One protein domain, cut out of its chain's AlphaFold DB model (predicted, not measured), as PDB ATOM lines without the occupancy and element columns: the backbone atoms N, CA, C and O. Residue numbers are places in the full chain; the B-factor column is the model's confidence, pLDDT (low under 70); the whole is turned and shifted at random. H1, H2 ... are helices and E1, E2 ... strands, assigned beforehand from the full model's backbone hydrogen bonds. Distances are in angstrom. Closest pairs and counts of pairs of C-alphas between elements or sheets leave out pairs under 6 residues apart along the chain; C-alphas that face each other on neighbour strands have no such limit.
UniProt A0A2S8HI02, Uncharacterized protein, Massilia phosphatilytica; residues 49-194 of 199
ATOM      1  N   TYR A  49      -1.132 -19.850 -25.265       89.44
ATOM      2  CA  TYR A  49      -1.573 -19.969 -26.647       89.44
ATOM      3  C   TYR A  49      -3.064 -20.304 -26.729       89.44
ATOM      4  O   TYR A  49      -3.644 -20.923 -25.834       89.44
ATOM      5  N   ALA A  50      -3.698 -19.852 -27.810       92.88
ATOM      6  CA  ALA A  50      -5.110 -20.093 -28.075       92.88
ATOM      7  C   ALA A  50      -5.308 -21.434 -28.796       92.88
ATOM      8  O   ALA A  50      -4.552 -21.767 -29.713       92.88
ATOM      9  N   LYS A  51      -6.348 -22.175 -28.410       91.88
ATOM     10  CA  LYS A  51      -6.835 -23.369 -29.111       91.88
ATOM     11  C   LYS A  51      -8.289 -23.176 -29.507       91.88
ATOM     12  O   LYS A  51      -9.037 -22.495 -28.811       91.88
ATOM     13  N   HIS A  52      -8.641 -23.769 -30.639       93.81
ATOM     14  CA  HIS A  52      -9.929 -23.615 -31.293       93.81
ATOM     15  C   HIS A  52     -10.304 -24.934 -31.969       93.81
ATOM     16  O   HIS A  52      -9.482 -25.496 -32.698       93.81
ATOM     17  N   ALA A  53     -11.519 -25.409 -31.727       92.25
ATOM     18  CA  ALA A  53     -12.111 -26.555 -32.403       92.25
ATOM     19  C   ALA A  53     -13.565 -26.255 -32.762       92.25
ATOM     20  O   ALA A  53     -14.231 -25.456 -32.099       92.25
ATOM     21  N   VAL A  54     -14.040 -26.879 -33.840       93.62
ATOM     22  CA  VAL A  54     -15.353 -26.610 -34.421       93.62
ATOM     23  C   VAL A  54     -16.011 -27.922 -34.807       93.62
ATOM     24  O   VAL A  54     -15.466 -28.654 -35.624       93.62
ATOM     25  N   LEU A  55     -17.211 -28.152 -34.285       94.62
ATOM     26  CA  LEU A  55     -18.096 -29.226 -34.708       94.62
ATOM     27  C   LEU A  55     -19.302 -28.628 -35.448       94.62
ATOM     28  O   LEU A  55     -20.040 -27.808 -34.897       94.62
ATOM     29  N   ASP A  56     -19.518 -29.055 -36.689       95.12
ATOM     30  CA  ASP A  56     -20.701 -28.687 -37.469       95.12
ATOM     31  C   ASP A  56     -21.849 -29.677 -37.200       95.12
ATOM     32  O   ASP A  56     -21.696 -30.890 -37.347       95.12
ATOM     33  N   CYS A  57     -23.018 -29.154 -36.825       93.69
ATOM     34  CA  CYS A  57     -24.213 -29.923 -36.492       93.69
ATOM     35  C   CYS A  57     -25.454 -29.351 -37.181       93.69
ATOM     36  O   CYS A  57     -26.152 -28.509 -36.620       93.69
ATOM     37  N   ASP A  58     -25.764 -29.827 -38.386       94.31
ATOM     38  CA  ASP A  58     -26.863 -29.319 -39.220       94.31
ATOM     39  C   ASP A  58     -26.866 -27.771 -39.328       94.31
ATOM     40  O   ASP A  58     -26.025 -27.179 -40.003       94.31
ATOM     41  N   ASP A  59     -27.812 -27.097 -38.663       95.75
ATOM     42  CA  ASP A  59     -27.990 -25.637 -38.622       95.75
ATOM     43  C   ASP A  59     -27.233 -24.958 -37.462       95.75
ATOM     44  O   ASP A  59     -27.448 -23.771 -37.175       95.75
ATOM     45  N   ARG A  60     -26.356 -25.698 -36.776       96.25
ATOM     46  CA  ARG A  60     -25.506 -25.200 -35.697       96.25
ATOM     47  C   ARG A  60     -24.038 -25.466 -35.947       96.25
ATOM     48  O   ARG A  60     -23.653 -26.455 -36.562       96.25
ATOM     49  N   LYS A  61     -23.229 -24.582 -35.384       97.06
ATOM     50  CA  LYS A  61     -21.794 -24.740 -35.231       97.06
ATOM     51  C   LYS A  61     -21.456 -24.644 -33.753       97.06
ATOM     52  O   LYS A  61     -21.813 -23.658 -33.105       97.06
ATOM     53  N   ILE A  62     -20.792 -25.666 -33.233       97.19
ATOM     54  CA  ILE A  62     -20.352 -25.736 -31.845       97.19
ATOM     55  C   ILE A  62     -18.861 -25.436 -31.819       97.19
ATOM     56  O   ILE A  62     -18.075 -26.112 -32.477       97.19
ATOM     57  N   VAL A  63     -18.480 -24.392 -31.096       95.94
ATOM     58  CA  VAL A  63     -17.111 -23.883 -31.058       95.94
ATOM     59  C   VAL A  63     -16.545 -24.072 -29.662       95.94
ATOM     60  O   VAL A  63     -17.101 -23.550 -28.697       95.94
ATOM     61  N   LEU A  64     -15.427 -24.785 -29.559       96.38
ATOM     62  CA  LEU A  64     -14.631 -24.863 -28.342       96.38
ATOM     63  C   LEU A  64     -13.420 -23.943 -28.481       96.38
ATOM     64  O   LEU A  64     -12.526 -24.196 -29.288       96.38
ATOM     65  N   ASP A  65     -13.376 -22.907 -27.652       96.19
ATOM     66  CA  ASP A  65     -12.237 -22.001 -27.534       96.19
ATOM     67  C   ASP A  65     -11.555 -22.190 -26.184       96.19
ATOM     68  O   ASP A  65     -12.219 -22.300 -25.151       96.19
ATOM     69  N   ALA A  66     -10.225 -22.176 -26.166       95.38
ATOM     70  CA  ALA A  66      -9.457 -22.207 -24.929       95.38
ATOM     71  C   ALA A  66      -8.181 -21.366 -25.011       95.38
ATOM     72  O   ALA A  66      -7.610 -21.146 -26.077       95.38
ATOM     73  N   THR A  67      -7.718 -20.891 -23.858       94.50
ATOM     74  CA  THR A  67      -6.374 -20.328 -23.676       94.50
ATOM     75  C   THR A  67      -5.614 -21.254 -22.750       94.50
ATOM     76  O   THR A  67      -6.081 -21.507 -21.640       94.50
ATOM     77  N   CYS A  68      -4.476 -21.769 -23.200       91.62
ATOM     78  CA  CYS A  68      -3.735 -22.791 -22.480       91.62
ATOM     79  C   CYS A  68      -2.234 -22.510 -22.448       91.62
ATOM     80  O   CYS A  68      -1.724 -21.724 -23.239       91.62
ATOM     81  N   SER A  69      -1.536 -23.142 -21.509       89.31
ATOM     82  CA  SER A  69      -0.086 -23.048 -21.337       89.31
ATOM     83  C   SER A  69       0.499 -24.393 -20.901       89.31
ATOM     84  O   SER A  69      -0.190 -25.237 -20.318       89.31
ATOM     85  N   ASN A  70       1.791 -24.583 -21.167       85.38
ATOM     86  CA  ASN A  70       2.542 -25.760 -20.727       85.38
ATOM     87  C   ASN A  70       3.120 -25.484 -19.345       85.38
ATOM     88  O   ASN A  70       4.223 -24.958 -19.212       85.38
ATOM     89  N   VAL A  71       2.342 -25.780 -18.310       74.19
ATOM     90  CA  VAL A  71       2.709 -25.446 -16.927       74.19
ATOM     91  C   VAL A  71       3.703 -26.453 -16.354       74.19
ATOM     92  O   VAL A  71       4.643 -26.069 -15.664       74.19
ATOM     93  N   TYR A  72       3.509 -27.742 -16.643       70.25
ATOM     94  CA  TYR A  72       4.258 -28.823 -15.992       70.25
ATOM     95  C   TYR A  72       5.202 -29.561 -16.942       70.25
ATOM     96  O   TYR A  72       6.250 -30.056 -16.533       70.25
ATOM     97  N   SER A  73       4.820 -29.673 -18.212       68.00
ATOM     98  CA  SER A  73       5.542 -30.399 -19.255       68.00
ATOM     99  C   SER A  73       4.965 -29.991 -20.613       68.00
ATOM    100  O   SER A  73       3.781 -29.657 -20.658       68.00
ATOM    101  N   PRO A  74       5.734 -30.081 -21.714       66.81
ATOM    102  CA  PRO A  74       5.191 -30.012 -23.074       66.81
ATOM    103  C   PRO A  74       3.941 -30.894 -23.255       66.81
ATOM    104  O   PRO A  74       2.977 -30.526 -23.902       66.81
ATOM    105  N   VAL A  75       3.881 -32.046 -22.584       67.00
ATOM    106  CA  VAL A  75       2.770 -33.002 -22.739       67.00
ATOM    107  C   VAL A  75       1.539 -32.645 -21.889       67.00
ATOM    108  O   VAL A  75       0.445 -33.132 -22.159       67.00
ATOM    109  N   LEU A  76       1.695 -31.819 -20.849       71.38
ATOM    110  CA  LEU A  76       0.634 -31.520 -19.884       71.38
ATOM    111  C   LEU A  76       0.227 -30.052 -19.972       71.38
ATOM    112  O   LEU A  76       0.819 -29.176 -19.336       71.38
ATOM    113  N   MET A  77      -0.833 -29.819 -20.742       83.44
ATOM    114  CA  MET A  77      -1.449 -28.512 -20.890       83.44
ATOM    115  C   MET A  77      -2.423 -28.200 -19.750       83.44
ATOM    116  O   MET A  77      -3.276 -29.019 -19.385       83.44
ATOM    117  N   ALA A  78      -2.355 -26.967 -19.253       87.75
ATOM    118  CA  ALA A  78      -3.373 -26.378 -18.392       87.75
ATOM    119  C   ALA A  78      -4.030 -25.203 -19.120       87.75
ATOM    120  O   ALA A  78      -3.337 -24.356 -19.686       87.75
ATOM    121  N   CYS A  79      -5.360 -25.146 -19.109       91.62
ATOM    122  CA  CYS A  79      -6.098 -24.059 -19.740       91.62
ATOM    123  C   CYS A  79      -6.545 -23.045 -18.691       91.62
ATOM    124  O   CYS A  79      -7.221 -23.406 -17.734       91.62
ATOM    125  N   SER A  80      -6.164 -21.779 -18.852       93.38
ATOM    126  CA  SER A  80      -6.583 -20.672 -17.986       93.38
ATOM    127  C   SER A  80      -7.985 -20.170 -18.340       93.38
ATOM    128  O   SER A  80      -8.647 -19.540 -17.518       93.38
ATOM    129  N   ARG A  81      -8.455 -20.462 -19.561       95.88
ATOM    130  CA  ARG A  81      -9.813 -20.168 -20.039       95.88
ATOM    131  C   ARG A  81     -10.294 -21.263 -20.976       95.88
ATOM    132  O   ARG A  81      -9.506 -21.776 -21.765       95.88
ATOM    133  N   GLN A  82     -11.589 -21.549 -20.930       96.06
ATOM    134  CA  GLN A  82     -12.271 -22.436 -21.866       96.06
ATOM    135  C   GLN A  82     -13.722 -21.989 -22.010       96.06
ATOM    136  O   GLN A  82     -14.353 -21.605 -21.021       96.06
ATOM    137  N   SER A  83     -14.258 -22.070 -23.222       97.25
ATOM    138  CA  SER A  83     -15.668 -21.821 -23.481       97.25
ATOM    139  C   SER A  83     -16.210 -22.670 -24.618       97.25
ATOM    140  O   SER A  83     -15.517 -22.874 -25.611       97.25
ATOM    141  N   LEU A  84     -17.467 -23.089 -24.487       97.44
ATOM    142  CA  LEU A  84     -18.239 -23.771 -25.519       97.44
ATOM    143  C   LEU A  84     -19.332 -22.825 -26.029       97.44
ATOM    144  O   LEU A  84     -20.222 -22.446 -25.266       97.44
ATOM    145  N   ALA A  85     -19.255 -22.410 -27.289       97.62
ATOM    146  CA  ALA A  85     -20.202 -21.496 -27.918       97.62
ATOM    147  C   ALA A  85     -21.046 -22.211 -28.978       97.62
ATOM    148  O   ALA A  85     -20.554 -23.036 -29.742       97.62
ATOM    149  N   PHE A  86     -22.325 -21.859 -29.035       98.00
ATOM    150  CA  PHE A  86     -23.318 -22.405 -29.948       98.00
ATOM    151  C   PHE A  86     -23.685 -21.302 -30.924       98.00
ATOM    152  O   PHE A  86     -24.135 -20.229 -30.515       98.00
ATOM    153  N   GLN A  87     -23.485 -21.544 -32.212       97.88
ATOM    154  CA  GLN A  87     -23.706 -20.553 -33.254       97.88
ATOM    155  C   GLN A  87     -24.724 -21.064 -34.263       97.88
ATOM    156  O   GLN A  87     -24.720 -22.236 -34.627       97.88
ATOM    157  N   ASP A  88     -25.590 -20.174 -34.735       96.19
ATOM    158  CA  ASP A  88     -26.421 -20.424 -35.905       96.19
ATOM    159  C   ASP A  88     -25.545 -20.433 -37.164       96.19
ATOM    160  O   ASP A  88     -24.896 -19.430 -37.468       96.19
ATOM    161  N   SER A  89     -25.512 -21.549 -37.899       92.00
ATOM    162  CA  SER A  89     -24.597 -21.713 -39.040       92.00
ATOM    163  C   SER A  89     -24.895 -20.759 -40.197       92.00
ATOM    164  O   SER A  89     -23.976 -20.358 -40.908       92.00
ATOM    165  N   ALA A  90     -26.161 -20.377 -40.394       92.56
ATOM    166  CA  ALA A  90     -26.561 -19.503 -41.494       92.56
ATOM    167  C   ALA A  90     -26.228 -18.033 -41.205       92.56
ATOM    168  O   ALA A  90     -25.756 -17.317 -42.087       92.56
ATOM    169  N   ALA A  91     -26.470 -17.583 -39.973       91.75
ATOM    170  CA  ALA A  91     -26.245 -16.202 -39.561       91.75
ATOM    171  C   ALA A  91     -24.849 -15.949 -38.967       91.75
ATOM    172  O   ALA A  91     -24.471 -14.791 -38.790       91.75
ATOM    173  N   GLY A  92     -24.110 -17.000 -38.595       91.44
ATOM    174  CA  GLY A  92     -22.865 -16.897 -37.823       91.44
ATOM    175  C   GLY A  92     -23.065 -16.271 -36.437       91.44
ATOM    176  O   GLY A  92     -22.130 -15.720 -35.861       91.44
ATOM    177  N   ARG A  93     -24.300 -16.279 -35.921       95.94
ATOM    178  CA  ARG A  93     -24.681 -15.588 -34.686       95.94
ATOM    179  C   ARG A  93     -24.628 -16.547 -33.506       95.94
ATOM    180  O   ARG A  93     -25.253 -17.601 -33.556       95.94
ATOM    181  N   GLU A  94     -23.968 -16.143 -32.424       97.50
ATOM    182  CA  GLU A  94     -24.013 -16.868 -31.151       97.50
ATOM    183  C   GLU A  94     -25.448 -16.895 -30.592       97.50
ATOM    184  O   GLU A  94     -26.130 -15.865 -30.511       97.50
ATOM    185  N   VAL A  95     -25.922 -18.093 -30.253       96.88
ATOM    186  CA  VAL A  95     -27.230 -18.338 -29.627       96.88
ATOM    187  C   VAL A  95     -27.101 -18.749 -28.164       96.88
ATOM    188  O   VAL A  95     -28.028 -18.499 -27.397       96.88
ATOM    189  N   GLY A  96     -25.943 -19.277 -27.770       96.81
ATOM    190  CA  GLY A  96     -25.622 -19.597 -26.387       96.81
ATOM    191  C   GLY A  96     -24.133 -19.821 -26.187       96.81
ATOM    192  O   GLY A  96     -23.395 -20.095 -27.135       96.81
ATOM    193  N   LYS A  97     -23.695 -19.693 -24.937       97.00
ATOM    194  CA  LYS A  97     -22.301 -19.873 -24.552       97.00
ATOM    195  C   LYS A  97     -22.192 -20.381 -23.122       97.00
ATOM    196  O   LYS A  97     -22.895 -19.914 -22.224       97.00
ATOM    197  N   ARG A  98     -21.255 -21.299 -22.911       96.06
ATOM    198  CA  ARG A  98     -20.828 -21.793 -21.608       96.06
ATOM    199  C   ARG A  98     -19.365 -21.438 -21.393       96.06
ATOM    200  O   ARG A  98     -18.500 -21.961 -22.084       96.06
ATOM    201  N   ASP A  99     -19.091 -20.582 -20.416       96.69
ATOM    202  CA  ASP A  99     -17.740 -20.391 -19.886       96.69
ATOM    203  C   ASP A  99     -17.503 -21.391 -18.744       96.69
ATOM    204  O   ASP A  99     -18.350 -21.546 -17.856       96.69
ATOM    205  N   PHE A 100     -16.366 -22.085 -18.775       95.19
ATOM    206  CA  PHE A 100     -16.008 -23.059 -17.743       95.19
ATOM    207  C   PHE A 100     -15.346 -22.375 -16.550       95.19
ATOM    208  O   PHE A 100     -14.603 -21.400 -16.692       95.19
ATOM    209  N   ALA A 101     -15.629 -22.889 -15.352       94.06
ATOM    210  CA  ALA A 101     -15.103 -22.317 -14.126       94.06
ATOM    211  C   ALA A 101     -13.597 -22.577 -14.002       94.06
ATOM    212  O   ALA A 101     -13.111 -23.688 -14.216       94.06
ATOM    213  N   VAL A 102     -12.867 -21.537 -13.605       93.25
ATOM    214  CA  VAL A 102     -11.446 -21.630 -13.274       93.25
ATOM    215  C   VAL A 102     -11.320 -21.907 -11.782       93.25
ATOM    216  O   VAL A 102     -11.811 -21.136 -10.951       93.25
ATOM    217  N   VAL A 103     -10.639 -22.994 -11.438       91.44
ATOM    218  CA  VAL A 103     -10.282 -23.316 -10.060       91.44
ATOM    219  C   VAL A 103      -9.014 -22.547  -9.707       91.44
ATOM    220  O   VAL A 103      -8.066 -22.474 -10.493       91.44
ATOM    221  N   LYS A 104      -9.001 -21.924  -8.525       89.75
ATOM    222  CA  LYS A 104      -7.803 -21.247  -8.021       89.75
ATOM    223  C   LYS A 104      -6.722 -22.293  -7.775       89.75
ATOM    224  O   LYS A 104      -6.975 -23.263  -7.068       89.75
ATOM    225  N   GLY A 105      -5.541 -22.066  -8.331       83.50
ATOM    226  CA  GLY A 105      -4.385 -22.897  -8.035       83.50
ATOM    227  C   GLY A 105      -3.868 -22.677  -6.612       83.50
ATOM    228  O   GLY A 105      -4.207 -21.686  -5.952       83.50
ATOM    229  N   ASP A 106      -3.065 -23.621  -6.133       82.62
ATOM    230  CA  ASP A 106      -2.442 -23.626  -4.819       82.62
ATOM    231  C   ASP A 106      -0.911 -23.523  -4.915       82.62
ATOM    232  O   ASP A 106      -0.243 -24.342  -5.536       82.62
ATOM    233  N   GLY A 107      -0.332 -22.500  -4.279       83.69
ATOM    234  CA  GLY A 107       1.122 -22.305  -4.266       83.69
ATOM    235  C   GLY A 107       1.709 -22.180  -5.677       83.69
ATOM    236  O   GLY A 107       1.533 -21.149  -6.323       83.69
ATOM    237  N   ASP A 108       2.400 -23.233  -6.120       79.75
ATOM    238  CA  ASP A 108       3.068 -23.320  -7.423       79.75
ATOM    239  C   ASP A 108       2.134 -23.776  -8.564       79.75
ATOM    240  O   ASP A 108       2.509 -23.713  -9.736       79.75
ATOM    241  N   THR A 109       0.914 -24.225  -8.254       80.12
ATOM    242  CA  THR A 109      -0.099 -24.575  -9.260       80.12
ATOM    243  C   THR A 109      -0.787 -23.306  -9.766       80.12
ATOM    244  O   THR A 109      -1.327 -22.541  -8.963       80.12
ATOM    245  N   PRO A 110      -0.835 -23.047 -11.082       84.75
ATOM    246  CA  PRO A 110      -1.601 -21.933 -11.617       84.75
ATOM    247  C   PRO A 110      -3.103 -22.218 -11.577       84.75
ATOM    248  O   PRO A 110      -3.555 -23.363 -11.566       84.75
ATOM    249  N   ALA A 111      -3.892 -21.145 -11.592       88.75
ATOM    250  CA  ALA A 111      -5.331 -21.253 -11.769       88.75
ATOM    251  C   ALA A 111      -5.653 -21.839 -13.153       88.75
ATOM    252  O   ALA A 111      -5.108 -21.390 -14.163       88.75
ATOM    253  N   MET A 112      -6.540 -22.830 -13.195       92.12
ATOM    254  CA  MET A 112      -6.866 -23.554 -14.422       92.12
ATOM    255  C   MET A 112      -8.316 -24.030 -14.440       92.12
ATOM    256  O   MET A 112      -8.960 -24.184 -13.402       92.12
ATOM    257  N   VAL A 113      -8.828 -24.261 -15.642       92.56
ATOM    258  CA  VAL A 113     -10.085 -24.961 -15.878       92.56
ATOM    259  C   VAL A 113      -9.875 -26.439 -15.556       92.56
ATOM    260  O   VAL A 113      -9.051 -27.106 -16.183       92.56
ATOM    261  N   GLU A 114     -10.614 -26.938 -14.568       89.94
ATOM    262  CA  GLU A 114     -10.584 -28.354 -14.186       89.94
ATOM    263  C   GLU A 114     -11.387 -29.215 -15.175       89.94
ATOM    264  O   GLU A 114     -10.965 -30.312 -15.524       89.94
ATOM    265  N   GLU A 115     -12.524 -28.707 -15.653       91.81
ATOM    266  CA  GLU A 115     -13.474 -29.435 -16.500       91.81
ATOM    267  C   GLU A 115     -13.125 -29.267 -17.986       91.81
ATOM    268  O   GLU A 115     -13.294 -28.195 -18.569       91.81
ATOM    269  N   LYS A 116     -12.640 -30.333 -18.618       91.44
ATOM    270  CA  LYS A 116     -12.177 -30.349 -20.010       91.44
ATOM    271  C   LYS A 116     -13.196 -31.048 -20.905       91.44
ATOM    272  O   LYS A 116     -13.812 -32.018 -20.480       91.44
ATOM    273  N   VAL A 117     -13.350 -30.569 -22.137       93.56
ATOM    274  CA  VAL A 117     -14.260 -31.145 -23.142       93.56
ATOM    275  C   VAL A 117     -13.472 -32.117 -24.019       93.56
ATOM    276  O   VAL A 117     -12.714 -31.691 -24.883       93.56
ATOM    277  N   GLY A 118     -13.615 -33.416 -23.786       90.12
ATOM    278  CA  GLY A 118     -12.906 -34.478 -24.505       90.12
ATOM    279  C   GLY A 118     -13.490 -34.801 -25.872       90.12
ATOM    280  O   GLY A 118     -12.730 -35.073 -26.796       90.12
ATOM    281  N   ALA A 119     -14.807 -34.733 -26.023       92.62
ATOM    282  CA  ALA A 119     -15.481 -34.901 -27.303       92.62
ATOM    283  C   ALA A 119     -16.819 -34.161 -27.302       92.62
ATOM    284  O   ALA A 119     -17.359 -33.801 -26.252       92.62
ATOM    285  N   LEU A 120     -17.348 -33.921 -28.497       95.62
ATOM    286  CA  LEU A 120     -18.669 -33.338 -28.696       95.62
ATOM    287  C   LEU A 120     -19.470 -34.227 -29.640       95.62
ATOM    288  O   LEU A 120     -18.973 -34.628 -30.689       95.62
ATOM    289  N   THR A 121     -20.728 -34.484 -29.293       96.94
ATOM    290  CA  THR A 121     -21.660 -35.265 -30.110       96.94
ATOM    291  C   THR A 121     -22.984 -34.531 -30.256       96.94
ATOM    292  O   THR A 121     -23.612 -34.150 -29.273       96.94
ATOM    293  N   CYS A 122     -23.459 -34.375 -31.486       97.06
ATOM    294  CA  CYS A 122     -24.790 -33.863 -31.786       97.06
ATOM    295  C   CYS A 122     -25.748 -35.026 -32.034       97.06
ATOM    296  O   CYS A 122     -25.496 -35.872 -32.894       97.06
ATOM    297  N   THR A 123     -26.844 -35.078 -31.277       97.25
ATOM    298  CA  THR A 123     -27.779 -36.212 -31.282       97.25
ATOM    299  C   THR A 123     -29.240 -35.773 -31.260       97.25
ATOM    300  O   THR A 123     -29.564 -34.616 -30.970       97.25
ATOM    301  N   ARG A 124     -30.136 -36.706 -31.593       95.62
ATOM    302  CA  ARG A 124     -31.588 -36.557 -31.466       95.62
ATOM    303  C   ARG A 124     -32.122 -37.505 -30.398       95.62
ATOM    304  O   ARG A 124     -31.813 -38.694 -30.422       95.62
ATOM    305  N   SER A 125     -32.983 -37.011 -29.513       93.25
ATOM    306  CA  SER A 125     -33.757 -37.877 -28.620       93.25
ATOM    307  C   SER A 125     -34.770 -38.722 -29.405       93.25
ATOM    308  O   SER A 125     -35.048 -38.477 -30.581       93.25
ATOM    309  N   ALA A 126     -35.404 -39.685 -28.729       89.00
ATOM    310  CA  ALA A 126     -36.505 -40.463 -29.304       89.00
ATOM    311  C   ALA A 126     -37.707 -39.597 -29.738       89.00
ATOM    312  O   ALA A 126     -38.434 -39.975 -30.655       89.00
ATOM    313  N   SER A 127     -37.906 -38.430 -29.112       91.75
ATOM    314  CA  SER A 127     -38.930 -37.447 -29.496       91.75
ATOM    315  C   SER A 127     -38.509 -36.544 -30.665       91.75
ATOM    316  O   SER A 127     -39.321 -35.754 -31.141       91.75
ATOM    317  N   GLY A 128     -37.266 -36.657 -31.148       93.44
ATOM    318  CA  GLY A 128     -36.723 -35.855 -32.246       93.44
ATOM    319  C   GLY A 128     -36.151 -34.496 -31.829       93.44
ATOM    320  O   GLY A 128     -35.725 -33.729 -32.693       93.44
ATOM    321  N   GLU A 129     -36.112 -34.189 -30.531       96.38
ATOM    322  CA  GLU A 129     -35.428 -32.998 -30.018       96.38
ATOM    323  C   GLU A 129     -33.915 -33.139 -30.201       96.38
ATOM    324  O   GLU A 129     -33.370 -34.237 -30.088       96.38
ATOM    325  N   ARG A 130     -33.232 -32.028 -30.485       96.88
ATOM    326  CA  ARG A 130     -31.794 -32.006 -30.771       96.88
ATOM    327  C   ARG A 130     -31.004 -31.548 -29.555       96.88
ATOM    328  O   ARG A 130     -31.403 -30.596 -28.887       96.88
ATOM    329  N   TYR A 131     -29.873 -32.202 -29.325       97.81
ATOM    330  CA  TYR A 131     -28.990 -31.946 -28.194       97.81
ATOM    331  C   TYR A 131     -27.530 -31.981 -28.626       97.81
ATOM    332  O   TYR A 131     -27.179 -32.623 -29.622       97.81
ATOM    333  N   VAL A 132     -26.690 -31.331 -27.826       97.75
ATOM    334  CA  VAL A 132     -25.238 -31.502 -27.860       97.75
ATOM    335  C   VAL A 132     -24.815 -32.162 -26.560       97.75
ATOM    336  O   VAL A 132     -25.126 -31.667 -25.478       97.75
ATOM    337  N   VAL A 133     -24.123 -33.286 -26.672       97.69
ATOM    338  CA  VAL A 133     -23.519 -34.006 -25.556       97.69
ATOM    339  C   VAL A 133     -22.030 -33.710 -25.575       97.69
ATOM    340  O   VAL A 133     -21.375 -33.912 -26.597       97.69
ATOM    341  N   ALA A 134     -21.523 -33.171 -24.472       96.94
ATOM    342  CA  ALA A 134     -20.103 -32.959 -24.266       96.94
ATOM    343  C   ALA A 134     -19.569 -34.047 -23.342       96.94
ATOM    344  O   ALA A 134     -20.037 -34.166 -22.208       96.94
ATOM    345  N   ASP A 135     -18.586 -34.797 -23.823       95.06
ATOM    346  CA  ASP A 135     -17.855 -35.764 -23.017       95.06
ATOM    347  C   ASP A 135     -16.839 -34.968 -22.207       95.06
ATOM    348  O   ASP A 135     -15.939 -34.325 -22.749       95.06
ATOM    349  N   MET A 136     -17.025 -34.948 -20.901       94.19
ATOM    350  CA  MET A 136     -16.280 -34.128 -19.966       94.19
ATOM    351  C   MET A 136     -15.282 -34.979 -19.198       94.19
ATOM    352  O   MET A 136     -15.576 -36.115 -18.833       94.19
ATOM    353  N   PHE A 137     -14.120 -34.412 -18.889       91.31
ATOM    354  CA  PHE A 137     -13.146 -35.056 -18.017       91.31
ATOM    355  C   PHE A 137     -12.379 -34.048 -17.160       91.31
ATOM    356  O   PHE A 137     -12.197 -32.900 -17.559       91.31
ATOM    357  N   ASN A 138     -11.879 -34.466 -15.993       87.88
ATOM    358  CA  ASN A 138     -10.992 -33.634 -15.160       87.88
ATOM    359  C   ASN A 138      -9.556 -34.170 -15.020       87.88
ATOM    360  O   ASN A 138      -8.754 -33.637 -14.255       87.88
ATOM    361  N   GLY A 139      -9.201 -35.209 -15.782       78.19
ATOM    362  CA  GLY A 139      -7.843 -35.765 -15.828       78.19
ATOM    363  C   GLY A 139      -7.471 -36.668 -14.649       78.19
ATOM    364  O   GLY A 139      -6.320 -37.098 -14.557       78.19
ATOM    365  N   GLY A 140      -8.413 -36.975 -13.753       74.12
ATOM    366  CA  GLY A 140      -8.234 -38.033 -12.763       74.12
ATOM    367  C   GLY A 140      -8.490 -39.425 -13.354       74.12
ATOM    368  O   GLY A 140      -9.192 -39.579 -14.345       74.12
ATOM    369  N   ASN A 141      -7.933 -40.461 -12.725       70.75
ATOM    370  CA  ASN A 141      -8.172 -41.857 -13.102       70.75
ATOM    371  C   ASN A 141      -9.318 -42.443 -12.256       70.75
ATOM    372  O   ASN A 141      -9.069 -43.197 -11.310       70.75
ATOM    373  N   CYS A 142     -10.558 -42.018 -12.511       73.81
ATOM    374  CA  CYS A 142     -11.730 -42.479 -11.763       73.81
ATOM    375  C   CYS A 142     -13.025 -42.424 -12.585       73.81
ATOM    376  O   CYS A 142     -13.156 -41.608 -13.485       73.81
ATOM    377  N   GLU A 143     -14.030 -43.230 -12.233       66.31
ATOM    378  CA  GLU A 143     -15.313 -43.231 -12.962       66.31
ATOM    379  C   GLU A 143     -16.103 -41.917 -12.856       66.31
ATOM    380  O   GLU A 143     -16.962 -41.666 -13.690       66.31
ATOM    381  N   GLN A 144     -15.849 -41.097 -11.830       75.31
ATOM    382  CA  GLN A 144     -16.452 -39.761 -11.681       75.31
ATOM    383  C   GLN A 144     -15.607 -38.655 -12.326       75.31
ATOM    384  O   GLN A 144     -15.977 -37.481 -12.292       75.31
ATOM    385  N   CYS A 145     -14.440 -39.025 -12.854       85.94
ATOM    386  CA  CYS A 145     -13.507 -38.128 -13.513       85.94
ATOM    387  C   CYS A 145     -13.868 -37.943 -14.990       85.94
ATOM    388  O   CYS A 145     -13.284 -37.075 -15.631       85.94
ATOM    389  N   GLU A 146     -14.827 -38.731 -15.485       90.81
ATOM    390  CA  GLU A 146     -15.424 -38.680 -16.815       90.81
ATOM    391  C   GLU A 146     -16.949 -38.636 -16.662       90.81
ATOM    392  O   GLU A 146     -17.524 -39.388 -15.869       90.81
ATOM    393  N   TRP A 147     -17.605 -37.727 -17.375       95.00
ATOM    394  CA  TRP A 147     -19.060 -37.562 -17.344       95.00
ATOM    395  C   TRP A 147     -19.546 -36.907 -18.636       95.00
ATOM    396  O   TRP A 147     -18.748 -36.534 -19.488       95.00
ATOM    397  N   HIS A 148     -20.850 -36.734 -18.774       96.44
ATOM    398  CA  HIS A 148     -21.493 -36.090 -19.903       96.44
ATOM    399  C   HIS A 148     -22.283 -34.879 -19.427       96.44
ATOM    400  O   HIS A 148     -23.115 -34.974 -18.518       96.44
ATOM    401  N   ASP A 149     -22.071 -33.750 -20.093       97.31
ATOM    402  CA  ASP A 149     -22.948 -32.591 -19.988       97.31
ATOM    403  C   ASP A 149     -23.855 -32.534 -21.221       97.31
ATOM    404  O   ASP A 149     -23.392 -32.603 -22.360       97.31
ATOM    405  N   VAL A 150     -25.161 -32.388 -20.997       98.00
ATOM    406  CA  VAL A 150     -26.166 -32.298 -22.061       98.00
ATOM    407  C   VAL A 150     -26.636 -30.861 -22.198       98.00
ATOM    408  O   VAL A 150     -27.175 -30.276 -21.254       98.00
ATOM    409  N   TYR A 151     -26.496 -30.315 -23.397       98.12
ATOM    410  CA  TYR A 151     -26.939 -28.979 -23.771       98.12
ATOM    411  C   TYR A 151     -28.108 -29.064 -24.751       98.12
ATOM    412  O   TYR A 151     -28.151 -29.944 -25.616       98.12
ATOM    413  N   ASP A 152     -29.060 -28.142 -24.622       97.38
ATOM    414  CA  ASP A 152     -30.089 -27.947 -25.641       97.38
ATOM    415  C   ASP A 152     -29.519 -27.245 -26.885       97.38
ATOM    416  O   ASP A 152     -28.342 -26.874 -26.953       97.38
ATOM    417  N   TRP A 153     -30.355 -27.093 -27.912       95.88
ATOM    418  CA  TRP A 153     -29.944 -26.542 -29.205       95.88
ATOM    419  C   TRP A 153     -29.632 -25.036 -29.169       95.88
ATOM    420  O   TRP A 153     -29.064 -24.480 -30.118       95.88
ATOM    421  N   GLU A 154     -30.002 -24.377 -28.071       95.62
ATOM    422  CA  GLU A 154     -29.706 -22.989 -27.738       95.62
ATOM    423  C   GLU A 154     -28.459 -22.857 -26.847       95.62
ATOM    424  O   GLU A 154     -28.077 -21.741 -26.501       95.62
ATOM    425  N   GLY A 155     -27.795 -23.963 -26.496       96.19
ATOM    426  CA  GLY A 155     -26.561 -23.975 -25.712       96.19
ATOM    427  C   GLY A 155     -26.756 -23.839 -24.203       96.19
ATOM    428  O   GLY A 155     -25.794 -23.583 -23.475       96.19
ATOM    429  N   LYS A 156     -27.980 -24.006 -23.697       97.06
ATOM    430  CA  LYS A 156     -28.249 -24.048 -22.260       97.06
ATOM    431  C   LYS A 156     -28.031 -25.465 -21.738       97.06
ATOM    432  O   LYS A 156     -28.497 -26.443 -22.316       97.06
ATOM    433  N   LEU A 157     -27.361 -25.569 -20.590       96.62
ATOM    434  CA  LEU A 157     -27.175 -26.841 -19.894       96.62
ATOM    435  C   LEU A 157     -28.532 -27.379 -19.414       96.62
ATOM    436  O   LEU A 157     -29.213 -26.750 -18.598       96.62
ATOM    437  N   VAL A 158     -28.902 -28.551 -19.923       97.00
ATOM    438  CA  VAL A 158     -30.085 -29.316 -19.517       97.00
ATOM    439  C   VAL A 158     -29.778 -30.094 -18.244       97.00
ATOM    440  O   VAL A 158     -30.583 -30.096 -17.314       97.00
ATOM    441  N   GLY A 159     -28.604 -30.720 -18.186       96.75
ATOM    442  CA  GLY A 159     -28.147 -31.464 -17.024       96.75
ATOM    443  C   GLY A 159     -26.826 -32.179 -17.275       96.75
ATOM    444  O   GLY A 159     -26.239 -32.062 -18.347       96.75
ATOM    445  N   SER A 160     -26.370 -32.897 -16.256       95.94
ATOM    446  CA  SER A 160     -25.091 -33.603 -16.232       95.94
ATOM    447  C   SER A 160     -25.277 -34.960 -15.562       95.94
ATOM    448  O   SER A 160     -26.056 -35.059 -14.606       95.94
ATOM    449  N   ASP A 161     -24.576 -35.989 -16.034       94.75
ATOM    450  CA  ASP A 161     -24.572 -37.319 -15.406       94.75
ATOM    451  C   ASP A 161     -23.412 -37.525 -14.407       94.75
ATOM    452  O   ASP A 161     -23.214 -38.627 -13.889       94.75
ATOM    453  N   ARG A 162     -22.680 -36.449 -14.073       93.00
ATOM    454  CA  ARG A 162     -21.525 -36.481 -13.157       93.00
ATOM    455  C   ARG A 162     -21.840 -37.127 -11.808       93.00
ATOM    456  O   ARG A 162     -21.040 -37.894 -11.278       93.00
ATOM    457  N   ASP A 163     -23.015 -36.833 -11.253       88.50
ATOM    458  CA  ASP A 163     -23.566 -37.562 -10.108       88.50
ATOM    459  C   ASP A 163     -24.590 -38.582 -10.617       88.50
ATOM    460  O   ASP A 163     -25.793 -38.310 -10.692       88.50
ATOM    461  N   ARG A 164     -24.103 -39.777 -10.971       81.75
ATOM    462  CA  ARG A 164     -24.930 -40.868 -11.519       81.75
ATOM    463  C   ARG A 164     -26.117 -41.237 -10.622       81.75
ATOM    464  O   ARG A 164     -27.147 -41.683 -11.115       81.75
ATOM    465  N   GLY A 165     -26.011 -41.017  -9.308       85.25
ATOM    466  CA  GLY A 165     -27.095 -41.269  -8.353       85.25
ATOM    467  C   GLY A 165     -28.219 -40.225  -8.381       85.25
ATOM    468  O   GLY A 165     -29.266 -40.443  -7.774       85.25
ATOM    469  N   LYS A 166     -28.009 -39.096  -9.066       87.81
ATOM    470  CA  LYS A 166     -28.951 -37.971  -9.177       87.81
ATOM    471  C   LYS A 166     -29.216 -37.556 -10.625       87.81
ATOM    472  O   LYS A 166     -29.751 -36.474 -10.857       87.81
ATOM    473  N   THR A 167     -28.820 -38.384 -11.589       92.19
ATOM    474  CA  THR A 167     -28.990 -38.079 -13.011       92.19
ATOM    475  C   THR A 167     -30.472 -38.079 -13.375       92.19
ATOM    476  O   THR A 167     -31.199 -39.023 -13.068       92.19
ATOM    477  N   ASP A 168     -30.918 -37.006 -14.024       94.75
ATOM    478  CA  ASP A 168     -32.273 -36.909 -14.559       94.75
ATOM    479  C   ASP A 168     -32.458 -37.911 -15.710       94.75
ATOM    480  O   ASP A 168     -31.569 -38.069 -16.551       94.75
ATOM    481  N   GLN A 169     -33.614 -38.578 -15.774       94.94
ATOM    482  CA  GLN A 169     -33.882 -39.588 -16.803       94.94
ATOM    483  C   GLN A 169     -33.713 -39.029 -18.224       94.94
ATOM    484  O   GLN A 169     -33.189 -39.722 -19.091       94.94
ATOM    485  N   ARG A 170     -34.073 -37.760 -18.458       95.38
ATOM    486  CA  ARG A 170     -33.883 -37.096 -19.754       95.38
ATOM    487  C   ARG A 170     -32.410 -37.031 -20.142       95.38
ATOM    488  O   ARG A 170     -32.089 -37.226 -21.308       95.38
ATOM    489  N   VAL A 171     -31.522 -36.749 -19.189       96.69
ATOM    490  CA  VAL A 171     -30.072 -36.708 -19.434       96.69
ATOM    491  C   VAL A 171     -29.584 -38.102 -19.816       96.69
ATOM    492  O   VAL A 171     -28.935 -38.249 -20.847       96.69
ATOM    493  N   ALA A 172     -29.971 -39.129 -19.052       95.31
ATOM    494  CA  ALA A 172     -29.598 -40.513 -19.338       95.31
ATOM    495  C   ALA A 172     -30.083 -40.981 -20.724       95.31
ATOM    496  O   ALA A 172     -29.326 -41.607 -21.466       95.31
ATOM    497  N   ASP A 173     -31.315 -40.635 -21.102       95.19
ATOM    498  CA  ASP A 173     -31.886 -40.985 -22.406       95.19
ATOM    499  C   ASP A 173     -31.138 -40.300 -23.559       95.19
ATOM    500  O   ASP A 173     -30.881 -40.923 -24.590       95.19
ATOM    501  N   VAL A 174     -30.759 -39.027 -23.392       96.62
ATOM    502  CA  VAL A 174     -30.000 -38.278 -24.406       96.62
ATOM    503  C   VAL A 174     -28.572 -38.806 -24.543       96.62
ATOM    504  O   VAL A 174     -28.103 -38.982 -25.665       96.62
ATOM    505  N   VAL A 175     -27.892 -39.111 -23.434       95.62
ATOM    506  CA  VAL A 175     -26.547 -39.714 -23.455       95.62
ATOM    507  C   VAL A 175     -26.588 -41.092 -24.119       95.62
ATOM    508  O   VAL A 175     -25.790 -41.382 -25.009       95.62
ATOM    509  N   SER A 176     -27.577 -41.919 -23.771       94.00
ATOM    510  CA  SER A 176     -27.806 -43.206 -24.433       94.00
ATOM    511  C   SER A 176     -27.978 -43.027 -25.947       94.00
ATOM    512  O   SER A 176     -27.294 -43.687 -26.727       94.00
ATOM    513  N   ALA A 177     -28.790 -42.053 -26.373       92.69
ATOM    514  CA  ALA A 177     -28.973 -41.733 -27.786       92.69
ATOM    515  C   ALA A 177     -27.696 -41.220 -28.477       92.69
ATOM    516  O   ALA A 177     -27.484 -41.492 -29.654       92.69
ATOM    517  N   ALA A 178     -26.827 -40.481 -27.783       92.69
ATOM    518  CA  ALA A 178     -25.549 -40.031 -28.340       92.69
ATOM    519  C   ALA A 178     -24.592 -41.197 -28.636       92.69
ATOM    520  O   ALA A 178     -23.860 -41.148 -29.620       92.69
ATOM    521  N   THR A 179     -24.643 -42.260 -27.831       89.19
ATOM    522  CA  THR A 179     -23.810 -43.464 -28.014       89.19
ATOM    523  C   THR A 179     -24.450 -44.524 -28.919       89.19
ATOM    524  O   THR A 179     -23.772 -45.440 -29.387       89.19
ATOM    525  N   ALA A 180     -25.753 -44.415 -29.193       86.69
ATOM    526  CA  ALA A 180     -26.484 -45.344 -30.043       86.69
ATOM    527  C   ALA A 180     -26.268 -45.058 -31.539       86.69
ATOM    528  O   ALA A 180     -26.343 -43.924 -32.019       86.69
ATOM    529  N   THR A 181     -26.077 -46.120 -32.322       73.69
ATOM    530  CA  THR A 181     -25.903 -46.015 -33.773       73.69
ATOM    531  C   THR A 181     -27.144 -45.409 -34.440       73.69
ATOM    532  O   THR A 181     -28.247 -45.938 -34.313       73.69
ATOM    533  N   GLY A 182     -26.959 -44.330 -35.211       74.69
ATOM    534  CA  GLY A 182     -28.000 -43.729 -36.057       74.69
ATOM    535  C   GLY A 182     -28.785 -42.564 -35.442       74.69
ATOM    536  O   GLY A 182     -29.609 -41.976 -36.140       74.69
ATOM    537  N   GLN A 183     -28.536 -42.207 -34.179       76.81
ATOM    538  CA  GLN A 183     -29.119 -41.010 -33.552       76.81
ATOM    539  C   GLN A 183     -28.139 -39.832 -33.499       76.81
ATOM    540  O   GLN A 183     -28.563 -38.679 -33.627       76.81
ATOM    541  N   ALA A 184     -26.839 -40.118 -33.404       86.94
ATOM    542  CA  ALA A 184     -25.786 -39.133 -33.602       86.94
ATOM    543  C   ALA A 184     -25.693 -38.710 -35.080       86.94
ATOM    544  O   ALA A 184     -25.725 -39.546 -35.986       86.94
ATOM    545  N   PHE A 185     -25.572 -37.405 -35.321       90.56
ATOM    546  CA  PHE A 185     -25.434 -36.815 -36.661       90.56
ATOM    547  C   PHE A 185     -24.267 -35.821 -36.776       90.56
ATOM    548  O   PHE A 185     -24.080 -35.209 -37.822       90.56
ATOM    549  N   GLY A 186     -23.463 -35.694 -35.722       87.12
ATOM    550  CA  GLY A 186     -22.180 -34.999 -35.716       87.12
ATOM    551  C   GLY A 186     -21.370 -35.484 -34.520       87.12
ATOM    552  O   GLY A 186     -21.946 -35.699 -33.453       87.12
ATOM    553  N   HIS A 187     -20.074 -35.703 -34.703       89.62
ATOM    554  CA  HIS A 187     -19.164 -36.113 -33.640       89.62
ATOM    555  C   HIS A 187     -17.754 -35.629 -33.966       89.62
ATOM    556  O   HIS A 187     -17.324 -35.758 -35.113       89.62
ATOM    557  N   ASP A 188     -17.059 -35.092 -32.970       88.75
ATOM    558  CA  ASP A 188     -15.635 -34.790 -33.065       88.75
ATOM    559  C   ASP A 188     -14.943 -35.160 -31.753       88.75
ATOM    560  O   ASP A 188     -15.384 -34.776 -30.662       88.75
ATOM    561  N   GLU A 189     -13.864 -35.925 -31.881       82.62
ATOM    562  CA  GLU A 189     -12.987 -36.255 -30.772       82.62
ATOM    563  C   GLU A 189     -11.991 -35.105 -30.611       82.62
ATOM    564  O   GLU A 189     -11.296 -34.712 -31.548       82.62
ATOM    565  N   LEU A 190     -11.856 -34.590 -29.392       75.06
ATOM    566  CA  LEU A 190     -10.930 -33.512 -29.059       75.06
ATOM    567  C   LEU A 190      -9.723 -33.966 -28.201       75.06
ATOM    568  O   LEU A 190      -9.194 -33.140 -27.452       75.06
ATOM    569  N   PRO A 191      -9.198 -35.215 -28.272       63.91
ATOM    570  CA  PRO A 191      -8.082 -35.636 -27.424       63.91
ATOM    571  C   PRO A 191      -6.810 -34.827 -27.725       63.91
ATOM    572  O   PRO A 191      -6.086 -34.434 -26.808       63.91
ATOM    573  N   ASP A 192      -6.597 -34.451 -28.991       67.12
ATOM    574  CA  ASP A 192      -5.495 -33.575 -29.408       67.12
ATOM    575  C   ASP A 192      -5.706 -32.105 -28.982       67.12
ATOM    576  O   ASP A 192      -4.792 -31.274 -29.053       67.12
ATOM    577  N   PHE A 193      -6.893 -31.744 -28.481       76.88
ATOM    578  CA  PHE A 193      -7.155 -30.407 -27.953       76.88
ATOM    579  C   PHE A 193      -6.420 -30.147 -26.630       76.88
ATOM    580  O   PHE A 193      -6.102 -28.995 -26.338       76.88
ATOM    581  N   TYR A 194      -6.012 -31.171 -25.879       76.50
ATOM    582  CA  TYR A 194      -5.235 -30.984 -24.640       76.50
ATOM    583  C   TYR A 194      -3.860 -31.660 -24.643       76.50
ATOM    584  O   TYR A 194      -3.145 -31.565 -23.647       76.50
TER     585      TYR A 194
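Overview. This is residues 49 to 194 of the 199 residues of an uncharacterized protein of Massilia phosphatilytica (UniProt A0A2S8HI02). Two twisted antiparallel sheets are partly face to face as a sandwich, with their strands running nearly along the same line, and helix H1 packs across the face of the five-strand sheet that is turned away from the four-strand sheet. E1 to E4 make the one sheet; E5 to E8, joined at the edge by E9, make the other, and a long loop links the two. The printed part has 146 residues, with nine named strands and one named helix in the order E1 to E8, H1, E9; the sheet orders are E1-E2-E3-E4 and E8-E7-E6-E5-E9, and the class is mostly strand. The whole is compact, with a radius of gyration of the C-alphas of 15.5 A and spans of 49 by 39 by 22 A.

Arrangement. E1, residues 49 to 57, E2, residues 60 to 73, E3, residues 76 to 88, and E4, residues 93 to 99, form a meander, each strand the antiparallel neighbour of the one before. N 53 and O 64 of the hairpin E1 and E2 are 2.9 A apart, N 63 and O 85 of E2 and E3 2.8 A, and N 86 and O 96 of E3 and E4 2.8 A. E5, residues 116 to 124, E6, residues 130 to 137, E7, residues 146 to 152, and E8, residues 157 to 160, form a second meander; within hydrogen-bond range are N 121 and O 133, 2.8 A, N 134 and O 149, 2.9 A, and N 150 and O 159, 2.9 A. H1, residues 169 to 179, is on this sheet at a height of 7.8 A and runs across the strands, at 83 degrees to E6 on the local plane; the closest C-alphas of E5 and H1, Thr 123 and Ala 178, are 5.3 A apart. Every O i to N i+4 pair in H1 is within hydrogen-bond range. E9, residues 184 to 189, is an edge strand antiparallel to E5, with N 122 and O 186 2.8 A apart. Between the sheets, the closest C-alphas of E1 and E9, Cys 57 and Gly 186, are 5.5 A apart; E2 and E5 are near each other, with 8 pairs of C-alphas within 10 A.

Along the chain. E1 begins at C-alpha 49 (-1.573, -19.969, -26.647) and is 26.6 A long. E2 is 35.5 A and bends by 62 degrees at residue 70; E3 is 33.3 A and bends by 70 degrees at residue 80. E5 is 23.4 A, E6 22.8 A and H1 15.6 A. E9 ends at C-alpha 189 (-12.987, -36.255, -30.772).

Size, cuts and confidence. The C-alphas farthest apart, those of Gly 107 and Ser 127, are 49.7 A apart. The printed part has no cut, and the link E4 to E5, 16 residues, is long. Residues 73 to 75, 143 and 191 to 192 have pLDDT under 70.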